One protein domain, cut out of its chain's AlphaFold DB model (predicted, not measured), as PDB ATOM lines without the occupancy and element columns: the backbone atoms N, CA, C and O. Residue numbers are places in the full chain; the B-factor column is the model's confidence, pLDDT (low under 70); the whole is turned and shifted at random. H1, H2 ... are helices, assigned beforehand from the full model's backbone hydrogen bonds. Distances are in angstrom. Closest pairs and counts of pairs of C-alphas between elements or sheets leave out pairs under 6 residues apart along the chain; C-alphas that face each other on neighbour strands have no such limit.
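What this domain is: This is residues 6 to 79 of the 83 residues of an uncharacterized protein of Gordonia soli NBRC 108243 (UniProt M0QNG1). A small body, residues 6 to 49, holds the short helix H1 and a winding chain without named elements; from it residues 50 to 79 stick out as a long arm, most of it the helix H2. The printed part has 74 residues with two named helices, H1 then H2, and no named strand; the class is all helix, though under half of the residues, 32 of 74, are in named elements. The whole is extended, with a radius of gyration of the C-alphas of 18.7 A and spans of 58 by 28 by 14 A.

Where its parts are: H1, residues 6 to 16, begins at C-alpha 6 (53.492, 49.773, -25.699) and is 15.7 A long from first to last C-alpha. H2, residues 57 to 77, is 30.5 A long and ends at C-alpha 77 (19.313, 32.225, -69.044).

How they stand to each other: H1 and H2 are apart, no C-alpha of the one within 8 A of the other. In H1 and H2 every O i to N i+4 pair is within hydrogen-bond range.

The domain as a whole: The C-alphas of Tyr 6 and Arg 79, the two farthest apart, are 59.7 A apart. The link from H1 to H2 is long, 40 residues. The printed part has no cut. pLDDT is under 70 at residues 19 to 34 and 49 to 50.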
ATOM      1  N   TYR A   6      54.177  50.028 -24.441       73.50
ATOM      2  CA  TYR A   6      53.492  49.773 -25.699       73.50
ATOM      3  C   TYR A   6      52.703  48.453 -25.711       73.50
ATOM      4  O   TYR A   6      51.534  48.424 -26.089       73.50
ATOM      5  N   ALA A   7      53.316  47.358 -25.252       74.56
ATOM      6  CA  ALA A   7      52.655  46.058 -25.171       74.56
ATOM      7  C   ALA A   7      51.518  46.042 -24.132       74.56
ATOM      8  O   ALA A   7      50.538  45.313 -24.299       74.56
ATOM      9  N   GLU A   8      51.629  46.841 -23.069       82.62
ATOM     10  CA  GLU A   8      50.538  47.036 -22.106       82.62
ATOM     11  C   GLU A   8      49.368  47.812 -22.715       82.62
ATOM     12  O   GLU A   8      48.227  47.374 -22.573       82.62
ATOM     13  N   ASN A   9      49.639  48.888 -23.460       78.62
ATOM     14  CA  ASN A   9      48.606  49.656 -24.160       78.62
ATOM     15  C   ASN A   9      47.836  48.779 -25.166       78.62
ATOM     16  O   ASN A   9      46.611  48.692 -25.111       78.62
ATOM     17  N   MET A  10      48.556  48.009 -25.986       76.88
ATOM     18  CA  MET A  10      47.965  47.042 -26.920       76.88
ATOM     19  C   MET A  10      47.047  46.028 -26.228       76.88
ATOM     20  O   MET A  10      45.948  45.734 -26.698       76.88
ATOM     21  N   ARG A  11      47.478  45.499 -25.077       77.69
ATOM     22  CA  ARG A  11      46.670  44.563 -24.284       77.69
ATOM     23  C   ARG A  11      45.414  45.206 -23.714       77.69
ATOM     24  O   ARG A  11      44.411  44.508 -23.576       77.69
ATOM     25  N   GLN A  12      45.475  46.478 -23.340       79.94
ATOM     26  CA  GLN A  12      44.323  47.190 -22.806       79.94
ATOM     27  C   GLN A  12      43.296  47.465 -23.911       79.94
ATOM     28  O   GLN A  12      42.135  47.085 -23.762       79.94
ATOM     29  N   GLN A  13      43.736  47.980 -25.062       74.06
ATOM     30  CA  GLN A  13      42.853  48.231 -26.204       74.06
ATOM     31  C   GLN A  13      42.191  46.954 -26.732       74.06
ATOM     32  O   GLN A  13      40.996  46.948 -27.012       74.06
ATOM     33  N   ALA A  14      42.918  45.833 -26.779       72.88
ATOM     34  CA  ALA A  14      42.350  44.549 -27.191       72.88
ATOM     35  C   ALA A  14      41.209  44.059 -26.275       72.88
ATOM     36  O   ALA A  14      40.287  43.396 -26.743       72.88
ATOM     37  N   LYS A  15      41.244  44.377 -24.973       79.06
ATOM     38  CA  LYS A  15      40.165  44.015 -24.033       79.06
ATOM     39  C   LYS A  15      38.921  44.885 -24.212       79.06
ATOM     40  O   LYS A  15      37.797  44.407 -24.020       79.06
ATOM     41  N   GLU A  16      39.135  46.154 -24.536       78.88
ATOM     42  CA  GLU A  16      38.089  47.161 -24.730       78.88
ATOM     43  C   GLU A  16      37.457  47.077 -26.122       78.88
ATOM     44  O   GLU A  16      36.309  47.481 -26.300       78.88
ATOM     45  N   PHE A  17      38.159  46.477 -27.084       73.69
ATOM     46  CA  PHE A  17      37.664  46.293 -28.435       73.69
ATOM     47  C   PHE A  17      36.353  45.491 -28.458       73.69
ATOM     48  O   PHE A  17      36.206  44.421 -27.852       73.69
ATOM     49  N   ARG A  18      35.368  46.038 -29.170       75.31
ATOM     50  CA  ARG A  18      34.070  45.416 -29.423       75.31
ATOM     51  C   ARG A  18      33.829  45.443 -30.930       75.31
ATOM     52  O   ARG A  18      33.532  46.512 -31.461       75.31
ATOM     53  N   PRO A  19      34.000  44.308 -31.625       66.88
ATOM     54  CA  PRO A  19      33.769  44.254 -33.059       66.88
ATOM     55  C   PRO A  19      32.296  44.528 -33.379       66.88
ATOM     56  O   PRO A  19      31.404  44.138 -32.625       66.88
ATOM     57  N   GLY A  20      32.046  45.209 -34.501       67.19
ATOM     58  CA  GLY A  20      30.692  45.380 -35.027       67.19
ATOM     59  C   GLY A  20      30.048  44.031 -35.390       67.19
ATOM     60  O   GLY A  20      30.761  43.041 -35.550       67.19
ATOM     61  N   PRO A  21      28.714  43.972 -35.555       66.44
ATOM     62  CA  PRO A  21      27.985  42.717 -35.783       66.44
ATOM     63  C   PRO A  21      28.447  41.954 -37.035       66.44
ATOM     64  O   PRO A  21      28.396  40.728 -37.054       66.44
ATOM     65  N   ASP A  22      28.961  42.666 -38.039       60.25
ATOM     66  CA  ASP A  22      29.464  42.078 -39.284       60.25
ATOM     67  C   ASP A  22      30.979  41.836 -39.275       60.25
ATOM     68  O   ASP A  22      31.540  41.372 -40.267       60.25
ATOM     69  N   ALA A  23      31.676  42.174 -38.187       63.94
ATOM     70  CA  ALA A  23      33.125  42.103 -38.129       63.94
ATOM     71  C   ALA A  23      33.575  40.677 -37.771       63.94
ATOM     72  O   ALA A  23      33.545  40.238 -36.623       63.94
ATOM     73  N   SER A  24      34.010  39.956 -38.797       67.31
ATOM     74  CA  SER A  24      34.638  38.637 -38.708       67.31
ATOM     75  C   SER A  24      35.958  38.629 -39.478       67.31
ATOM     76  O   SER A  24      36.209  39.511 -40.304       67.31
ATOM     77  N   GLU A  25      36.786  37.605 -39.261       59.12
ATOM     78  CA  GLU A  25      38.007  37.379 -40.054       59.12
ATOM     79  C   GLU A  25      37.722  37.259 -41.562       59.12
ATOM     80  O   GLU A  25      38.589  37.547 -42.383       59.12
ATOM     81  N   MET A  26      36.488  36.892 -41.925       61.53
ATOM     82  CA  MET A  26      36.018  36.748 -43.305       61.53
ATOM     83  C   MET A  26      35.155  37.931 -43.768       61.53
ATOM     84  O   MET A  26      34.513  37.865 -44.817       61.53
ATOM     85  N   SER A  27      35.091  39.009 -42.981       60.75
ATOM     86  CA  SER A  27      34.264  40.170 -43.301       60.75
ATOM     87  C   SER A  27      34.937  41.107 -44.299       60.75
ATOM     88  O   SER A  27      36.119  41.438 -44.197       60.75
ATOM     89  N   TRP A  28      34.136  41.586 -45.249       56.12
ATOM     90  CA  TRP A  28      34.523  42.619 -46.216       56.12
ATOM     91  C   TRP A  28      34.139  44.037 -45.754       56.12
ATOM     92  O   TRP A  28      34.331  44.993 -46.500       56.12
ATOM     93  N   GLY A  29      33.575  44.173 -44.547       61.53
ATOM     94  CA  GLY A  29      33.207  45.454 -43.939       61.53
ATOM     95  C   GLY A  29      34.400  46.197 -43.326       61.53
ATOM     96  O   GLY A  29      35.561  45.836 -43.540       61.53
ATOM     97  N   THR A  30      34.114  47.215 -42.507       59.50
ATOM     98  CA  THR A  30      35.110  48.043 -41.789       59.50
ATOM     99  C   THR A  30      36.147  47.204 -41.025       59.50
ATOM    100  O   THR A  30      37.303  47.603 -40.897       59.50
ATOM    101  N   GLY A  31      35.781  45.976 -40.644       62.44
ATOM    102  CA  GLY A  31      36.679  44.960 -40.107       62.44
ATOM    103  C   GLY A  31      36.933  45.115 -38.613       62.44
ATOM    104  O   GLY A  31      36.213  45.822 -37.917       62.44
ATOM    105  N   LEU A  32      37.955  44.410 -38.120       67.19
ATOM    106  CA  LEU A  32      38.299  44.342 -36.697       67.19
ATOM    107  C   LEU A  32      39.244  45.468 -36.229       67.19
ATOM    108  O   LEU A  32      39.871  45.329 -35.183       67.19
ATOM    109  N   THR A  33      39.409  46.545 -37.001       69.19
ATOM    110  CA  THR A  33      40.327  47.623 -36.612       69.19
ATOM    111  C   THR A  33      39.803  48.325 -35.356       69.19
ATOM    112  O   THR A  33      38.654  48.775 -35.365       69.19
ATOM    113  N   PRO A  34      40.600  48.430 -34.277       69.06
ATOM    114  CA  PRO A  34      40.198  49.184 -33.099       69.06
ATOM    115  C   PRO A  34      39.971  50.670 -33.418       69.06
ATOM    116  O   PRO A  34      40.705  51.221 -34.243       69.06
ATOM    117  N   PRO A  35      38.997  51.329 -32.759       70.69
ATOM    118  CA  PRO A  35      38.778  52.762 -32.924       70.69
ATOM    119  C   PRO A  35      40.046  53.569 -32.637       70.69
ATOM    120  O   PRO A  35      40.686  53.369 -31.604       70.69
ATOM    121  N   GLY A  36      40.393  54.498 -33.526       76.31
ATOM    122  CA  GLY A  36      41.593  55.331 -33.418       76.31
ATOM    123  C   GLY A  36      42.861  54.716 -34.023       76.31
ATOM    124  O   GLY A  36      43.912  55.352 -33.972       76.31
ATOM    125  N   LEU A  37      42.784  53.506 -34.595       76.12
ATOM    126  CA  LEU A  37      43.887  52.830 -35.295       76.12
ATOM    127  C   LEU A  37      43.615  52.629 -36.797       76.12
ATOM    128  O   LEU A  37      44.305  51.852 -37.456       76.12
ATOM    129  N   GLU A  38      42.623  53.319 -37.364       77.94
ATOM    130  CA  GLU A  38      42.205  53.188 -38.767       77.94
ATOM    131  C   GLU A  38      43.342  53.493 -39.754       77.94
ATOM    132  O   GLU A  38      43.512  52.787 -40.755       77.94
ATOM    133  N   ASP A  39      44.159  54.492 -39.415       77.00
ATOM    134  CA  ASP A  39      45.294  54.964 -40.214       77.00
ATOM    135  C   ASP A  39      46.659  54.512 -39.660       77.00
ATOM    136  O   ASP A  39      47.703  54.822 -40.239       77.00
ATOM    137  N   ALA A  40      46.677  53.777 -38.541       80.19
ATOM    138  CA  ALA A  40      47.914  53.294 -37.935       80.19
ATOM    139  C   ALA A  40      48.570  52.204 -38.810       80.19
ATOM    140  O   ALA A  40      47.876  51.424 -39.476       80.19
ATOM    141  N   PRO A  41      49.910  52.091 -38.822       79.12
ATOM    142  CA  PRO A  41      50.570  50.997 -39.520       79.12
ATOM    143  C   PRO A  41      50.225  49.641 -38.871       79.12
ATOM    144  O   PRO A  41      49.957  49.578 -37.668       79.12
ATOM    145  N   PRO A  42      50.310  48.516 -39.613       76.62
ATOM    146  CA  PRO A  42      50.021  47.190 -39.057       76.62
ATOM    147  C   PRO A  42      50.862  46.812 -37.831       76.62
ATOM    148  O   PRO A  42      50.392  46.094 -36.952       76.62
ATOM    149  N   SER A  43      52.097  47.315 -37.730       78.06
ATOM    150  CA  SER A  43      52.953  47.123 -36.549       78.06
ATOM    151  C   SER A  43      52.385  47.756 -35.276       78.06
ATOM    152  O   SER A  43      52.745  47.322 -34.182       78.06
ATOM    153  N   GLU A  44      51.507  48.750 -35.434       77.31
ATOM    154  CA  GLU A  44      50.827  49.534 -34.395       77.31
ATOM    155  C   GLU A  44      49.373  49.140 -34.163       77.31
ATOM    156  O   GLU A  44      48.662  49.800 -33.414       77.31
ATOM    157  N   GLY A  45      48.951  47.998 -34.709       73.75
ATOM    158  CA  GLY A  45      47.607  47.462 -34.483       73.75
ATOM    159  C   GLY A  45      46.565  48.017 -35.452       73.75
ATOM    160  O   GLY A  45      45.394  47.653 -35.352       73.75
ATOM    161  N   GLY A  46      46.989  48.842 -36.414       74.81
ATOM    162  CA  GLY A  46      46.180  49.181 -37.576       74.81
ATOM    163  C   GLY A  46      46.080  48.027 -38.574       74.81
ATOM    164  O   GLY A  46      46.624  46.934 -38.380       74.81
ATOM    165  N   ARG A  47      45.354  48.242 -39.672       75.56
ATOM    166  CA  ARG A  47      45.039  47.181 -40.641       75.56
ATOM    167  C   ARG A  47      45.995  47.189 -41.830       75.56
ATOM    168  O   ARG A  47      46.440  48.231 -42.301       75.56
ATOM    169  N   TYR A  48      46.253  46.000 -42.381       72.00
ATOM    170  CA  TYR A  48      46.809  45.896 -43.727       72.00
ATOM    171  C   TYR A  48      45.814  46.466 -44.734       72.00
ATOM    172  O   TYR A  48      44.798  45.845 -45.056       72.00
ATOM    173  N   HIS A  49      46.128  47.649 -45.241       69.19
ATOM    174  CA  HIS A  49      45.435  48.221 -46.380       69.19
ATOM    175  C   HIS A  49      45.930  47.542 -47.653       69.19
ATOM    176  O   HIS A  49      47.135  47.351 -47.853       69.19
ATOM    177  N   GLY A  50      44.996  47.137 -48.514       69.81
ATOM    178  CA  GLY A  50      45.356  46.650 -49.838       69.81
ATOM    179  C   GLY A  50      46.160  47.727 -50.565       69.81
ATOM    180  O   GLY A  50      45.773  48.889 -50.573       69.81
ATOM    181  N   LYS A  51      47.268  47.348 -51.210       73.12
ATOM    182  CA  LYS A  51      48.060  48.268 -52.051       73.12
ATOM    183  C   LYS A  51      47.365  48.619 -53.371       73.12
ATOM    184  O   LYS A  51      47.973  49.249 -54.232       73.12
ATOM    185  N   ALA A  52      46.137  48.145 -53.563       74.56
ATOM    186  CA  ALA A  52      45.372  48.452 -54.751       74.56
ATOM    187  C   ALA A  52      45.135  49.969 -54.801       74.56
ATOM    188  O   ALA A  52      44.750  50.556 -53.785       74.56
ATOM    189  N   PRO A  53      45.381  50.617 -55.949       77.88
ATOM    190  CA  PRO A  53      45.025  52.014 -56.111       77.88
ATOM    191  C   PRO A  53      43.522  52.183 -55.868       77.88
ATOM    192  O   PRO A  53      42.721  51.312 -56.218       77.88
ATOM    193  N   LYS A  54      43.141  53.307 -55.254       81.75
ATOM    194  CA  LYS A  54      41.727  53.672 -55.152       81.75
ATOM    195  C   LYS A  54      41.182  53.834 -56.569       81.75
ATOM    196  O   LYS A  54      41.797  54.522 -57.379       81.75
ATOM    197  N   LEU A  55      40.055  53.189 -56.848       87.19
ATOM    198  CA  LEU A  55      39.322  53.407 -58.088       87.19
ATOM    199  C   LEU A  55      38.658  54.783 -58.021       87.19
ATOM    200  O   LEU A  55      38.099  55.147 -56.982       87.19
ATOM    201  N   ASP A  56      38.731  55.541 -59.110       93.62
ATOM    202  CA  ASP A  56      37.892  56.724 -59.281       93.62
ATOM    203  C   ASP A  56      36.410  56.322 -59.398       93.62
ATOM    204  O   ASP A  56      36.067  55.158 -59.639       93.62
ATOM    205  N   SER A  57      35.522  57.292 -59.177       93.19
ATOM    206  CA  SER A  57      34.077  57.055 -59.163       93.19
ATOM    207  C   SER A  57      33.554  56.555 -60.508       93.19
ATOM    208  O   SER A  57      32.718  55.662 -60.533       93.19
ATOM    209  N   GLU A  58      34.084  57.075 -61.617       94.94
ATOM    210  CA  GLU A  58      33.655  56.697 -62.966       94.94
ATOM    211  C   GLU A  58      33.948  55.217 -63.244       94.94
ATOM    212  O   GLU A  58      33.069  54.462 -63.668       94.94
ATOM    213  N   THR A  59      35.161  54.768 -62.924       91.94
ATOM    214  CA  THR A  59      35.566  53.370 -63.064       91.94
ATOM    215  C   THR A  59      34.749  52.462 -62.143       91.94
ATOM    216  O   THR A  59      34.328  51.378 -62.555       91.94
ATOM    217  N   ALA A  60      34.497  52.883 -60.899       90.81
ATOM    218  CA  ALA A  60      33.690  52.116 -59.952       90.81
ATOM    219  C   ALA A  60      32.241  51.929 -60.440       90.81
ATOM    220  O   ALA A  60      31.717  50.809 -60.396       90.81
ATOM    221  N   ASP A  61      31.622  52.992 -60.955       94.12
ATOM    222  CA  ASP A  61      30.264  52.967 -61.499       94.12
ATOM    223  C   ASP A  61      30.181  52.087 -62.755       94.12
ATOM    224  O   ASP A  61      29.279  51.252 -62.879       94.12
ATOM    225  N   GLY A  62      31.171  52.185 -63.648       96.50
ATOM    226  CA  GLY A  62      31.265  51.336 -64.836       96.50
ATOM    227  C   GLY A  62      31.354  49.844 -64.494       96.50
ATOM    228  O   GLY A  62      30.616  49.027 -65.051       96.50
ATOM    229  N   LEU A  63      32.202  49.473 -63.529       94.69
ATOM    230  CA  LEU A  63      32.322  48.085 -63.067       94.69
ATOM    231  C   LEU A  63      31.019  47.568 -62.442       94.69
ATOM    232  O   LEU A  63      30.648  46.410 -62.661       94.69
ATOM    233  N   ARG A  64      30.306  48.414 -61.691       94.38
ATOM    234  CA  ARG A  64      29.004  48.071 -61.108       94.38
ATOM    235  C   ARG A  64      27.955  47.830 -62.197       94.38
ATOM    236  O   ARG A  64      27.291  46.798 -62.158       94.38
ATOM    237  N   SER A  65      27.896  48.687 -63.216       96.31
ATOM    238  CA  SER A  65      27.000  48.506 -64.366       96.31
ATOM    239  C   SER A  65      27.243  47.177 -65.094       96.31
ATOM    240  O   SER A  65      26.293  46.469 -65.430       96.31
ATOM    241  N   VAL A  66      28.508  46.802 -65.320       97.44
ATOM    242  CA  VAL A  66      28.854  45.516 -65.957       97.44
ATOM    243  C   VAL A  66      28.416  44.333 -65.090       97.44
ATOM    244  O   VAL A  66      27.908  43.332 -65.604       97.44
ATOM    245  N   ALA A  67      28.591  44.427 -63.769       96.88
ATOM    246  CA  ALA A  67      28.148  43.384 -62.848       96.88
ATOM    247  C   ALA A  67      26.622  43.186 -62.901       96.88
ATOM    248  O   ALA A  67      26.157  42.042 -62.967       96.88
ATOM    249  N   ASP A  68      25.857  44.280 -62.942       96.69
ATOM    250  CA  ASP A  68      24.396  44.249 -63.037       96.69
ATOM    251  C   ASP A  68      23.928  43.636 -64.364       96.69
ATOM    252  O   ASP A  68      23.045  42.773 -64.382       96.69
ATOM    253  N   GLU A  69      24.567  43.993 -65.479       97.88
ATOM    254  CA  GLU A  69      24.282  43.404 -66.789       97.88
ATOM    255  C   GLU A  69      24.514  41.882 -66.791       97.88
ATOM    256  O   GLU A  69      23.675  41.100 -67.254       97.88
ATOM    257  N   LEU A  70      25.643  41.427 -66.238       97.38
ATOM    258  CA  LEU A  70      25.953  40.001 -66.128       97.38
ATOM    259  C   LEU A  70      24.942  39.262 -65.243       97.38
ATOM    260  O   LEU A  70      24.566  38.126 -65.560       97.38
ATOM    261  N   ALA A  71      24.482  39.888 -64.159       95.25
ATOM    262  CA  ALA A  71      23.442  39.334 -63.300       95.25
ATOM    263  C   ALA A  71      22.114  39.173 -64.060       95.25
ATOM    264  O   ALA A  71      21.511  38.096 -64.019       95.25
ATOM    265  N   GLN A  72      21.707  40.182 -64.834       94.62
ATOM    266  CA  GLN A  72      20.501  40.129 -65.666       94.62
ATOM    267  C   GLN A  72      20.583  39.026 -66.727       94.62
ATOM    268  O   GLN A  72      19.650  38.231 -66.874       94.62
ATOM    269  N   ARG A  73      21.720  38.906 -67.423       94.62
ATOM    270  CA  ARG A  73      21.949  37.843 -68.417       94.62
ATOM    271  C   ARG A  73      21.837  36.450 -67.801       94.62
ATOM    272  O   ARG A  73      21.217  35.561 -68.387       94.62
ATOM    273  N   ARG A  74      22.403  36.250 -66.606       94.50
ATOM    274  CA  ARG A  74      22.280  34.983 -65.862       94.50
ATOM    275  C   ARG A  74      20.831  34.694 -65.481       94.50
ATOM    276  O   ARG A  74      20.387  33.562 -65.655       94.50
ATOM    277  N   ALA A  75      20.097  35.699 -65.008       90.94
ATOM    278  CA  ALA A  75      18.694  35.551 -64.639       90.94
ATOM    279  C   ALA A  75      17.820  35.171 -65.842       90.94
ATOM    280  O   ALA A  75      16.976  34.288 -65.721       90.94
ATOM    281  N   LEU A  76      18.052  35.779 -67.011       89.06
ATOM    282  CA  LEU A  76      17.356  35.441 -68.258       89.06
ATOM    283  C   LEU A  76      17.634  34.005 -68.705       89.06
ATOM    284  O   LEU A  76      16.703  33.280 -69.042       89.06
ATOM    285  N   ARG A  77      18.904  33.583 -68.666       87.56
ATOM    286  CA  ARG A  77      19.313  32.225 -69.044       87.56
ATOM    287  C   ARG A  77      18.673  31.148 -68.169       87.56
ATOM    288  O   ARG A  77      18.394  30.059 -68.651       87.56
ATOM    289  N   ASN A  78      18.467  31.443 -66.890       84.88
ATOM    290  CA  ASN A  78      17.971  30.477 -65.913       84.88
ATOM    291  C   ASN A  78      16.437  30.498 -65.761       84.88
ATOM    292  O   ASN A  78      15.921  29.881 -64.831       84.88
ATOM    293  N   ARG A  79      15.695  31.207 -66.626       76.62
ATOM    294  CA  ARG A  79      14.227  31.160 -66.587       76.62
ATOM    295  C   ARG A  79      13.742  29.779 -67.048       76.62
ATOM    296  O   ARG A  79      14.118  29.361 -68.144       76.62
TER     297      ARG A  79